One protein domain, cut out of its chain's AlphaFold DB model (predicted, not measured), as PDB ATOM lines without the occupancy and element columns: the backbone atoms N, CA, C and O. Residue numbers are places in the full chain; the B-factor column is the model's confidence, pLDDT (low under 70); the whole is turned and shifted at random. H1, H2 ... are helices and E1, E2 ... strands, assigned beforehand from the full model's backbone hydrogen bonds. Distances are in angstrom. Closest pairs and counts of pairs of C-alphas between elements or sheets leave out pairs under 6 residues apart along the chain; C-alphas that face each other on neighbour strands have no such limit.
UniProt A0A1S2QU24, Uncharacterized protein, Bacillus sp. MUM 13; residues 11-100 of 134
ATOM      1  N   SER A  11     115.131  95.611  90.866       93.81
ATOM      2  CA  SER A  11     113.798  95.821  90.289       93.81
ATOM      3  C   SER A  11     113.488  97.288  89.998       93.81
ATOM      4  O   SER A  11     112.677  97.558  89.116       93.81
ATOM      5  N   GLU A  12     114.053  98.214  90.767       96.75
ATOM      6  CA  GLU A  12     113.852  99.648  90.583       96.75
ATOM      7  C   GLU A  12     114.672 100.143  89.396       96.75
ATOM      8  O   GLU A  12     114.113 100.722  88.468       96.75
ATOM      9  N   VAL A  13     115.960  99.794  89.357       96.75
ATOM     10  CA  VAL A  13     116.864 100.138  88.251       96.75
ATOM     11  C   VAL A  13     116.308  99.654  86.911       96.75
ATOM     12  O   VAL A  13     116.171 100.442  85.976       96.75
ATOM     13  N   TYR A  14     115.913  98.379  86.813       95.62
ATOM     14  CA  TYR A  14     115.371  97.851  85.558       95.62
ATOM     15  C   TYR A  14     114.020  98.446  85.181       95.62
ATOM     16  O   TYR A  14     113.720  98.551  83.992       95.62
ATOM     17  N   LYS A  15     113.210  98.853  86.160       97.06
ATOM     18  CA  LYS A  15     111.965  99.563  85.882       97.06
ATOM     19  C   LYS A  15     112.256 100.934  85.265       97.06
ATOM     20  O   LYS A  15     111.687 101.244  84.228       97.06
ATOM     21  N   ILE A  16     113.187 101.701  85.832       97.81
ATOM     22  CA  ILE A  16     113.573 103.012  85.286       97.81
ATOM     23  C   ILE A  16     114.151 102.862  83.869       97.81
ATOM     24  O   ILE A  16     113.808 103.630  82.970       97.81
ATOM     25  N   MET A  17     114.989 101.845  83.638       97.44
ATOM     26  CA  MET A  17     115.518 101.528  82.305       97.44
ATOM     27  C   MET A  17     114.406 101.155  81.315       97.44
ATOM     28  O   MET A  17     114.429 101.618  80.178       97.44
ATOM     29  N   GLN A  18     113.416 100.364  81.731       97.44
ATOM     30  CA  GLN A  18     112.254 100.034  80.904       97.44
ATOM     31  C   GLN A  18     111.434 101.287  80.555       97.44
ATOM     32  O   GLN A  18     111.095 101.483  79.390       97.44
ATOM     33  N   ASP A  19     111.194 102.173  81.523       97.62
ATOM     34  CA  ASP A  19     110.479 103.438  81.307       97.62
ATOM     35  C   ASP A  19     111.251 104.382  80.355       97.62
ATOM     36  O   ASP A  19     110.660 105.197  79.642       97.62
ATOM     37  N   LEU A  20     112.588 104.306  80.325       97.31
ATOM     38  CA  LEU A  20     113.421 105.008  79.339       97.31
ATOM     39  C   LEU A  20     113.258 104.422  77.930       97.31
ATOM     40  O   LEU A  20     113.071 105.177  76.978       97.31
ATOM     41  N   ILE A  21     113.265 103.094  77.802       97.31
ATOM     42  CA  ILE A  21     113.065 102.395  76.521       97.31
ATOM     43  C   ILE A  21     111.679 102.699  75.945       97.31
ATOM     44  O   ILE A  21     111.533 102.932  74.746       97.31
ATOM     45  N   GLU A  22     110.651 102.718  76.791       97.75
ATOM     46  CA  GLU A  22     109.284 103.045  76.383       97.75
ATOM     47  C   GLU A  22     109.168 104.478  75.858       97.75
ATOM     48  O   GLU A  22     108.510 104.704  74.842       97.75
ATOM     49  N   ARG A  23     109.850 105.439  76.494       95.88
ATOM     50  CA  ARG A  23     109.918 106.822  76.003       95.88
ATOM     51  C   ARG A  23     110.637 106.918  74.661       95.88
ATOM     52  O   ARG A  23     110.074 107.484  73.728       95.88
ATOM     53  N   ALA A  24     111.806 106.288  74.539       95.50
ATOM     54  CA  ALA A  24     112.548 106.237  73.281       95.50
ATOM     55  C   ALA A  24     111.711 105.612  72.150       95.50
ATOM     56  O   ALA A  24     111.736 106.081  71.014       95.50
ATOM     57  N   TYR A  25     110.909 104.585  72.458       97.25
ATOM     58  CA  TYR A  25     109.990 103.982  71.494       97.25
ATOM     59  C   TYR A  25     108.908 104.956  71.023       97.25
ATOM     60  O   TYR A  25     108.609 104.991  69.827       97.25
ATOM     61  N   VAL A  26     108.304 105.722  71.936       97.00
ATOM     62  CA  VAL A  26     107.280 106.719  71.585       97.00
ATOM     63  C   VAL A  26     107.876 107.778  70.662       97.00
ATOM     64  O   VAL A  26     107.341 107.988  69.575       97.00
ATOM     65  N   GLU A  27     109.014 108.359  71.037       95.00
ATOM     66  CA  GLU A  27     109.706 109.388  70.250       95.00
ATOM     67  C   GLU A  27     110.084 108.864  68.857       95.00
ATOM     68  O   GLU A  27     109.673 109.422  67.837       95.00
ATOM     69  N   ALA A  28     110.759 107.713  68.793       94.94
ATOM     70  CA  ALA A  28     111.140 107.102  67.526       94.94
ATOM     71  C   ALA A  28     109.921 106.717  66.670       94.94
ATOM     72  O   ALA A  28     109.985 106.778  65.442       94.94
ATOM     73  N   SER A  29     108.795 106.332  67.283       94.31
ATOM     74  CA  SER A  29     107.554 106.006  66.566       94.31
ATOM     75  C   SER A  29     106.888 107.227  65.943       94.31
ATOM     76  O   SER A  29     106.342 107.118  64.839       94.31
ATOM     77  N   GLU A  30     106.881 108.352  66.658       94.19
ATOM     78  CA  GLU A  30     106.295 109.613  66.199       94.19
ATOM     79  C   GLU A  30     107.122 110.220  65.066       94.19
ATOM     80  O   GLU A  30     106.567 110.630  64.043       94.19
ATOM     81  N   GLU A  31     108.445 110.193  65.211       92.94
ATOM     82  CA  GLU A  31     109.383 110.783  64.255       92.94
ATOM     83  C   GLU A  31     109.842 109.814  63.154       92.94
ATOM     84  O   GLU A  31     110.473 110.236  62.188       92.94
ATOM     85  N   LYS A  32     109.465 108.530  63.244       91.62
ATOM     86  CA  LYS A  32     109.916 107.448  62.351       91.62
ATOM     87  C   LYS A  32     111.444 107.374  62.283       91.62
ATOM     88  O   LYS A  32     112.032 107.436  61.206       91.62
ATOM     89  N   LEU A  33     112.074 107.226  63.442       94.25
ATOM     90  CA  LEU A  33     113.526 107.146  63.551       94.25
ATOM     91  C   LEU A  33     114.019 105.700  63.476       94.25
ATOM     92  O   LEU A  33     113.384 104.771  63.979       94.25
ATOM     93  N   LEU A  34     115.188 105.548  62.866       95.50
ATOM     94  CA  LEU A  34     116.052 104.384  62.993       95.50
ATOM     95  C   LEU A  34     117.119 104.727  64.029       95.50
ATOM     96  O   LEU A  34     117.679 105.817  63.968       95.50
ATOM     97  N   LEU A  35     117.389 103.820  64.964       95.88
ATOM     98  CA  LEU A  35     118.365 104.044  66.029       95.88
ATOM     99  C   LEU A  35     119.537 103.082  65.850       95.88
ATOM    100  O   LEU A  35     119.343 101.864  65.805       95.88
ATOM    101  N   CYS A  36     120.745 103.627  65.748       95.19
ATOM    102  CA  CYS A  36     121.978 102.857  65.667       95.19
ATOM    103  C   CYS A  36     122.444 102.408  67.056       95.19
ATOM    104  O   CYS A  36     122.668 103.223  67.955       95.19
ATOM    105  N   MET A  37     122.655 101.102  67.213       92.81
ATOM    106  CA  MET A  37     123.051 100.497  68.487       92.81
ATOM    107  C   MET A  37     124.517 100.785  68.850       92.81
ATOM    108  O   MET A  37     124.876 100.760  70.024       92.81
ATOM    109  N   GLU A  38     125.364 101.090  67.862       88.94
ATOM    110  CA  GLU A  38     126.797 101.358  68.043       88.94
ATOM    111  C   GLU A  38     127.183 102.842  67.921       88.94
ATOM    112  O   GLU A  38     128.335 103.195  68.175       88.94
ATOM    113  N   CYS A  39     126.254 103.720  67.527       87.25
ATOM    114  CA  CYS A  39     126.547 105.124  67.200       87.25
ATOM    115  C   CYS A  39     126.169 106.119  68.310       87.25
ATOM    116  O   CYS A  39     126.349 107.322  68.128       87.25
ATOM    117  N   GLY A  40     125.650 105.634  69.442       82.69
ATOM    118  CA  GLY A  40     125.233 106.467  70.574       82.69
ATOM    119  C   GLY A  40     123.743 106.827  70.607       82.69
ATOM    120  O   GLY A  40     123.314 107.466  71.563       82.69
ATOM    121  N   ASP A  41     122.941 106.394  69.623       89.94
ATOM    122  CA  ASP A  41     121.479 106.590  69.658       89.94
ATOM    123  C   ASP A  41     120.835 105.761  70.781       89.94
ATOM    124  O   ASP A  41     119.814 106.141  71.351       89.94
ATOM    125  N   VAL A  42     121.460 104.627  71.117       92.31
ATOM    126  CA  VAL A  42     121.068 103.744  72.217       92.31
ATOM    127  C   VAL A  42     122.222 103.635  73.214       92.31
ATOM    128  O   VAL A  42     122.983 102.669  73.231       92.31
ATOM    129  N   ASP A  43     122.374 104.662  74.049       94.75
ATOM    130  CA  ASP A  43     123.496 104.795  74.983       94.75
ATOM    131  C   ASP A  43     123.006 104.975  76.430       94.75
ATOM    132  O   ASP A  43     122.311 105.938  76.774       94.75
ATOM    133  N   PHE A  44     123.375 104.030  77.295       95.81
ATOM    134  CA  PHE A  44     123.029 104.034  78.712       95.81
ATOM    135  C   PHE A  44     123.740 105.148  79.477       95.81
ATOM    136  O   PHE A  44     123.140 105.722  80.379       95.81
ATOM    137  N   TYR A  45     124.984 105.491  79.139       95.00
ATOM    138  CA  TYR A  45     125.706 106.585  79.790       95.00
ATOM    139  C   TYR A  45     125.037 107.931  79.508       95.00
ATOM    140  O   TYR A  45     124.886 108.746  80.421       95.00
ATOM    141  N   ILE A  46     124.583 108.148  78.270       94.25
ATOM    142  CA  ILE A  46     123.801 109.337  77.911       94.25
ATOM    143  C   ILE A  46     122.462 109.327  78.654       94.25
ATOM    144  O   ILE A  46     122.094 110.343  79.247       94.25
ATOM    145  N   ALA A  47     121.751 108.197  78.673       94.75
ATOM    146  CA  ALA A  47     120.476 108.081  79.380       94.75
ATOM    147  C   ALA A  47     120.624 108.329  80.894       94.75
ATOM    148  O   ALA A  47     119.829 109.059  81.484       94.75
ATOM    149  N   LEU A  48     121.674 107.778  81.506       96.25
ATOM    150  CA  LEU A  48     122.037 107.971  82.906       96.25
ATOM    151  C   LEU A  48     122.321 109.446  83.196       96.25
ATOM    152  O   LEU A  48     121.739 110.006  84.120       96.25
ATOM    153  N   ALA A  49     123.154 110.108  82.389       94.81
ATOM    154  CA  ALA A  49     123.517 111.512  82.592       94.81
ATOM    155  C   ALA A  49     122.311 112.470  82.566       94.81
ATOM    156  O   ALA A  49     122.345 113.512  83.220       94.81
ATOM    157  N   HIS A  50     121.239 112.110  81.854       94.88
ATOM    158  CA  HIS A  50     120.016 112.912  81.739       94.88
ATOM    159  C   HIS A  50     118.865 112.431  82.636       94.88
ATOM    160  O   HIS A  50     117.764 112.980  82.562       94.88
ATOM    161  N   ASN A  51     119.089 111.422  83.482       96.38
ATOM    162  CA  ASN A  51     118.072 110.877  84.375       96.38
ATOM    163  C   ASN A  51     118.593 110.816  85.821       96.38
ATOM    164  O   ASN A  51     119.284 109.875  86.204       96.38
ATOM    165  N   GLU A  52     118.242 111.829  86.618       95.62
ATOM    166  CA  GLU A  52     118.630 111.932  88.035       95.62
ATOM    167  C   GLU A  52     118.130 110.736  88.862       95.62
ATOM    168  O   GLU A  52     118.884 110.188  89.658       95.62
ATOM    169  N   GLU A  53     116.902 110.266  88.617       96.62
ATOM    170  CA  GLU A  53     116.320 109.108  89.314       96.62
ATOM    171  C   GLU A  53     117.157 107.840  89.091       96.62
ATOM    172  O   GLU A  53     117.437 107.093  90.027       96.62
ATOM    173  N   LEU A  54     117.621 107.621  87.858       96.75
ATOM    174  CA  LEU A  54     118.503 106.507  87.538       96.75
ATOM    175  C   LEU A  54     119.884 106.681  88.182       96.75
ATOM    176  O   LEU A  54     120.431 105.707  88.693       96.75
ATOM    177  N   GLN A  55     120.447 107.895  88.188       95.94
ATOM    178  CA  GLN A  55     121.728 108.167  88.854       95.94
ATOM    179  C   GLN A  55     121.666 107.829  90.342       95.94
ATOM    180  O   GLN A  55     122.534 107.108  90.842       95.94
ATOM    181  N   ASP A  56     120.628 108.300  91.027       94.94
ATOM    182  CA  ASP A  56     120.422 108.046  92.448       94.94
ATOM    183  C   ASP A  56     120.237 106.549  92.713       94.94
ATOM    184  O   ASP A  56     120.955 105.976  93.538       94.94
ATOM    185  N   ALA A  57     119.378 105.878  91.935       96.25
ATOM    186  CA  ALA A  57     119.139 104.443  92.066       96.25
ATOM    187  C   ALA A  57     120.420 103.610  91.877       96.25
ATOM    188  O   ALA A  57     120.650 102.650  92.618       96.25
ATOM    189  N   ILE A  58     121.298 103.968  90.930       95.69
ATOM    190  CA  ILE A  58     122.588 103.282  90.779       95.69
ATOM    191  C   ILE A  58     123.498 103.565  91.980       95.69
ATOM    192  O   ILE A  58     124.092 102.621  92.515       95.69
ATOM    193  N   LYS A  59     123.599 104.818  92.442       94.75
ATOM    194  CA  LYS A  59     124.474 105.206  93.564       94.75
ATOM    195  C   LYS A  59     124.142 104.479  94.872       94.75
ATOM    196  O   LYS A  59     125.066 104.177  95.625       94.75
ATOM    197  N   GLU A  60     122.891 104.076  95.113       95.12
ATOM    198  CA  GLU A  60     122.500 103.263  96.287       95.12
ATOM    199  C   GLU A  60     123.258 101.923  96.408       95.12
ATOM    200  O   GLU A  60     123.383 101.316  97.487       95.12
ATOM    201  N   ASN A  61     123.824 101.445  95.300       95.19
ATOM    202  CA  ASN A  61     124.623 100.226  95.258       95.19
ATOM    203  C   ASN A  61     126.043 100.411  95.817       95.19
ATOM    204  O   ASN A  61     126.743  99.415  96.038       95.19
ATOM    205  N   PHE A  62     126.445 101.645  96.123       95.69
ATOM    206  CA  PHE A  62     127.799 102.016  96.519       95.69
ATOM    207  C   PHE A  62     127.838 102.772  97.847       95.69
ATOM    208  O   PHE A  62     126.823 103.223  98.372       95.69
ATOM    209  N   GLU A  63     129.037 102.862  98.413       95.44
ATOM    210  CA  GLU A  63     129.330 103.839  99.454       95.44
ATOM    211  C   GLU A  63     129.725 105.152  98.778       95.44
ATOM    212  O   GLU A  63     130.494 105.150  97.810       95.44
ATOM    213  N   VAL A  64     129.185 106.251  99.294       94.81
ATOM    214  CA  VAL A  64     129.441 107.601  98.796       94.81
ATOM    215  C   VAL A  64     130.107 108.452  99.870       94.81
ATOM    216  O   VAL A  64     129.946 108.191 101.066       94.81
ATOM    217  N   ASP A  65     130.874 109.450  99.447       93.50
ATOM    218  CA  ASP A  65     131.479 110.431 100.343       93.50
ATOM    219  C   ASP A  65     130.481 111.516 100.801       93.50
ATOM    220  O   ASP A  65     129.278 111.453 100.540       93.50
ATOM    221  N   GLU A  66     130.982 112.527 101.518       92.81
ATOM    222  CA  GLU A  66     130.169 113.647 102.015       92.81
ATOM    223  C   GLU A  66     129.573 114.535 100.904       92.81
ATOM    224  O   GLU A  66     128.644 115.299 101.172       92.81
ATOM    225  N   TYR A  67     130.080 114.423  99.673       91.94
ATOM    226  CA  TYR A  67     129.609 115.144  98.492       91.94
ATOM    227  C   TYR A  67     128.704 114.280  97.598       91.94
ATOM    228  O   TYR A  67     128.159 114.792  96.622       91.94
ATOM    229  N   GLY A  68     128.487 113.005  97.942       88.06
ATOM    230  CA  GLY A  68     127.671 112.078  97.154       88.06
ATOM    231  C   GLY A  68     128.419 111.427  95.985       88.06
ATOM    232  O   GLY A  68     127.777 110.916  95.058       88.06
ATOM    233  N   GLU A  69     129.753 111.442  96.022       91.62
ATOM    234  CA  GLU A  69     130.618 110.799  95.032       91.62
ATOM    235  C   GLU A  69     130.944 109.362  95.435       91.62
ATOM    236  O   GLU A  69     131.164 109.056  96.608       91.62
ATOM    237  N   VAL A  70     130.971 108.457  94.457       95.00
ATOM    238  CA  VAL A  70     131.194 107.026  94.701       95.00
ATOM    239  C   VAL A  70     132.656 106.765  95.070       95.00
ATOM    240  O   VAL A  70     133.560 107.068  94.297       95.00
ATOM    241  N   LEU A  71     132.887 106.132  96.225       94.81
ATOM    242  CA  LEU A  71     134.239 105.865  96.734       94.81
ATOM    243  C   LEU A  71     135.017 104.824  95.907       94.81
ATOM    244  O   LEU A  71     136.240 104.906  95.800       94.81
ATOM    245  N   ASP A  72     134.325 103.833  95.335       95.50
ATOM    246  CA  ASP A  72     134.914 102.772  94.502       95.50
ATOM    247  C   ASP A  72     134.550 102.981  93.024       95.50
ATOM    248  O   ASP A  72     133.640 102.349  92.474       95.50
ATOM    249  N   GLU A  73     135.260 103.907  92.379       94.31
ATOM    250  CA  GLU A  73     135.023 104.270  90.979       94.31
ATOM    251  C   GLU A  73     135.243 103.112  89.995       94.31
ATOM    252  O   GLU A  73     134.603 103.063  88.946       94.31
ATOM    253  N   GLU A  74     136.177 102.198  90.277       95.38
ATOM    254  CA  GLU A  74     136.454 101.072  89.379       95.38
ATOM    255  C   GLU A  74     135.260 100.122  89.341       95.38
ATOM    256  O   GLU A  74     134.780  99.757  88.263       95.38
ATOM    257  N   LYS A  75     134.728  99.777  90.516       94.00
ATOM    258  CA  LYS A  75     133.526  98.953  90.619       94.00
ATOM    259  C   LYS A  75     132.304  99.663  90.039       94.00
ATOM    260  O   LYS A  75     131.478  99.002  89.411       94.00
ATOM    261  N   TYR A  76     132.199 100.977  90.226       94.75
ATOM    262  CA  TYR A  76     131.142 101.789  89.629       94.75
ATOM    263  C   TYR A  76     131.179 101.724  88.102       94.75
ATOM    264  O   TYR A  76     130.205 101.283  87.498       94.75
ATOM    265  N   ARG A  77     132.324 102.040  87.480       94.62
ATOM    266  CA  ARG A  77     132.503 101.972  86.018       94.62
ATOM    267  C   ARG A  77     132.163 100.595  85.459       94.62
ATOM    268  O   ARG A  77     131.392 100.493  84.516       94.62
ATOM    269  N   LYS A  78     132.654  99.531  86.099       94.06
ATOM    270  CA  LYS A  78     132.348  98.161  85.677       94.06
ATOM    271  C   LYS A  78     130.847  97.851  85.722       94.06
ATOM    272  O   LYS A  78     130.338  97.174  84.837       94.06
ATOM    273  N   MET A  79     130.141  98.325  86.750       94.69
ATOM    274  CA  MET A  79     128.689  98.159  86.836       94.69
ATOM    275  C   MET A  79     127.972  98.917  85.716       94.69
ATOM    276  O   MET A  79     127.033  98.371  85.147       94.69
ATOM    277  N   LEU A  80     128.415 100.133  85.383       95.75
ATOM    278  CA  LEU A  80     127.844 100.894  84.270       95.75
ATOM    279  C   LEU A  80     128.073 100.200  82.921       95.75
ATOM    280  O   LEU A  80     127.141 100.128  82.129       95.75
ATOM    281  N   ASP A  81     129.255  99.621  82.689       94.56
ATOM    282  CA  ASP A  81     129.535  98.833  81.479       94.56
ATOM    283  C   ASP A  81     128.615  97.608  81.369       94.56
ATOM    284  O   ASP A  81     128.068  97.308  80.308       94.56
ATOM    285  N   ASP A  82     128.400  96.899  82.480       94.94
ATOM    286  CA  ASP A  82     127.486  95.757  82.490       94.94
ATOM    287  C   ASP A  82     126.019  96.203  82.289       94.94
ATOM    288  O   ASP A  82     125.241  95.499  81.640       94.94
ATOM    289  N   LEU A  83     125.636  97.374  82.812       95.94
ATOM    290  CA  LEU A  83     124.309  97.964  82.611       95.94
ATOM    291  C   LEU A  83     124.096  98.467  81.183       95.94
ATOM    292  O   LEU A  83     122.988  98.312  80.677       95.94
ATOM    293  N   GLN A  84     125.127  98.992  80.517       95.56
ATOM    294  CA  GLN A  84     125.094  99.337  79.095       95.56
ATOM    295  C   GLN A  84     124.726  98.110  78.257       95.56
ATOM    296  O   GLN A  84     123.774  98.158  77.479       95.56
ATOM    297  N   ASP A  85     125.416  96.985  78.460       94.06
ATOM    298  CA  ASP A  85     125.112  95.744  77.737       94.06
ATOM    299  C   ASP A  85     123.672  95.273  77.998       94.06
ATOM    300  O   ASP A  85     122.963  94.839  77.084       94.06
ATOM    301  N   ASN A  86     123.210  95.386  79.247       95.00
ATOM    302  CA  ASN A  86     121.840  95.039  79.605       95.00
ATOM    303  C   ASN A  86     120.821  95.993  78.975       95.00
ATOM    304  O   ASN A  86     119.786  95.526  78.504       95.00
ATOM    305  N   PHE A  87     121.109  97.292  78.911       96.00
ATOM    306  CA  PHE A  87     120.257  98.299  78.283       96.00
ATOM    307  C   PHE A  87     120.065  98.010  76.792       96.00
ATOM    308  O   PHE A  87     118.929  97.994  76.315       96.00
ATOM    309  N   LEU A  88     121.146  97.691  76.072       94.75
ATOM    310  CA  LEU A  88     121.089  97.295  74.662       94.75
ATOM    311  C   LEU A  88     120.238  96.033  74.468       94.75
ATOM    312  O   LEU A  88     119.333  95.998  73.633       94.75
ATOM    313  N   GLU A  89     120.469  94.996  75.277       94.94
ATOM    314  CA  GLU A  89     119.690  93.762  75.168       94.94
ATOM    315  C   GLU A  89     118.214  93.970  75.550       94.94
ATOM    316  O   GLU A  89     117.327  93.338  74.968       94.94
ATOM    317  N   MET A  90     117.922  94.864  76.498       96.06
ATOM    318  CA  MET A  90     116.552  95.223  76.859       96.06
ATOM    319  C   MET A  90     115.818  95.907  75.704       96.06
ATOM    320  O   MET A  90     114.664  95.556  75.470       96.06
ATOM    321  N   HIS A  91     116.462  96.792  74.934       96.12
ATOM    322  CA  HIS A  91     115.840  97.376  73.736       96.12
ATOM    323  C   HIS A  91     115.383  96.287  72.766       96.12
ATOM    324  O   HIS A  91     114.208  96.245  72.390       96.12
ATOM    325  N   ILE A  92     116.280  95.349  72.447       94.88
ATOM    326  CA  ILE A  92     116.016  94.236  71.524       94.88
ATOM    327  C   ILE A  92     114.894  93.330  72.058       94.88
ATOM    328  O   ILE A  92     114.035  92.871  71.306       94.88
ATOM    329  N   LYS A  93     114.875  93.058  73.369       95.56
ATOM    330  CA  LYS A  93     113.925  92.120  73.995       95.56
ATOM    331  C   LYS A  93     112.604  92.733  74.440       95.56
ATOM    332  O   LYS A  93     111.677  91.975  74.722       95.56
ATOM    333  N   SER A  94     112.502  94.058  74.489       95.31
ATOM    334  CA  SER A  94     111.298  94.789  74.910       95.31
ATOM    335  C   SER A  94     110.049  94.397  74.112       95.31
ATOM    336  O   SER A  94     108.925  94.511  74.595       95.31
ATOM    337  N   GLY A  95     110.237  93.942  72.870       95.38
ATOM    338  CA  GLY A  95     109.154  93.692  71.929       95.38
ATOM    339  C   GLY A  95     108.548  94.968  71.338       95.38
ATOM    340  O   GLY A  95     107.567  94.847  70.599       95.38
ATOM    341  N   LEU A  96     109.127  96.139  71.642       97.50
ATOM    342  CA  LEU A  96     108.746  97.459  71.129       97.50
ATOM    343  C   LEU A  96     109.480  97.820  69.833       97.50
ATOM    344  O   LEU A  96     108.939  98.550  69.007       97.50
ATOM    345  N   PHE A  97     110.678  97.273  69.630       98.00
ATOM    346  CA  PHE A  97     111.501  97.524  68.454       98.00
ATOM    347  C   PHE A  97     111.668  96.263  67.601       98.00
ATOM    348  O   PHE A  97     111.745  95.150  68.128       98.00
ATOM    349  N   ASP A  98     111.740  96.449  66.286       97.44
ATOM    350  CA  ASP A  98     112.305  95.466  65.367       97.44
ATOM    351  C   ASP A  98     113.824  95.661  65.322       97.44
ATOM    352  O   ASP A  98     114.306  96.791  65.244       97.44
ATOM    353  N   TYR A  99     114.572  94.561  65.387       97.12
ATOM    354  CA  TYR A  99     116.034  94.557  65.364       97.12
ATOM    355  C   TYR A  99     116.543  94.073  64.005       97.12
ATOM    356  O   TYR A  99     116.179  92.986  63.545       97.12
ATOM    357  N   TYR A 100     117.404  94.880  63.394       97.00
ATOM    358  CA  TYR A 100     118.015  94.660  62.093       97.00
ATOM    359  C   TYR A 100     119.532  94.535  62.273       97.00
ATOM    360  O   TYR A 100     120.205  95.553  62.444       97.00
TER     361      TYR A 100
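AT A GLANCE: This is residues 11 to 100 of the 134 residues of an uncharacterized protein of Bacillus sp. MUM 13 (UniProt A0A1S2QU24). Two long helices, H1 and H4, make the length of the model: the last part of H4, residues 87 to 91, meets H1 part way along, at residues 17 to 21, from where H1 runs on to residue 31, and the two spread apart towards their first residues. Two short helices, H2 and H3, bridge the gap, H3 packing on the first part of H1 and H2 on H4. The long link of residues 60 to 72 lies towards one end of this rod, 45 by 21 by 20 A, and strand E1 towards the other. The printed part has 90 residues, mostly helix, in the order H1, H2, H3, H4, E1; it is only just compact, close to loose, with a radius of gyration of the C-alphas of 14.2 A.

IN THESE COORDINATES: H1, residues 11 to 31, begins at C-alpha 11 (113.798, 95.821, 90.289) and is 30.4 A long. H4, residues 73 to 93, is 29.7 A long. H2 is residues 44 to 49 and H3 residues 52 to 59. E1, residues 97 to 100, ends at C-alpha 100 (118.015, 94.660, 62.093) and pairs with no named strand.

HOW THE PARTS SIT: H1 touches H4 with residues 17 to 21 alone, at a steep tilt of 51 degrees, the same way; their closest C-alphas, of Ile 21 and His 91, are 6.4 A apart. H1 touches H3 with residues 12 to 17 alone, opposite ways at 34 degrees, a shallow tilt only just short of steep; the closest C-alphas are Val 13 and Ala 57, 6.2 A. H2 touches H4 at a steep tilt of 60 degrees, opposite ways, closest at the C-alphas of Phe 44 and Gln 84, 5.1 A. H2 and H3 only just touch, with 3 pairs of C-alphas within 8 A, and only at the corner. Helix packing is only just mostly crossed. H2 and H3 are apart from E1. In H1, H2, H3 and H4 every O i to N i+4 pair is within hydrogen-bond range.

THE WHOLE: The two C-alphas farthest apart, of Glu 66 and Tyr 100, are 45.8 A apart. The links H1 to H2 and H3 to H4 are long. The printed part has no cut, and no printed residue is under 70 in pLDDT.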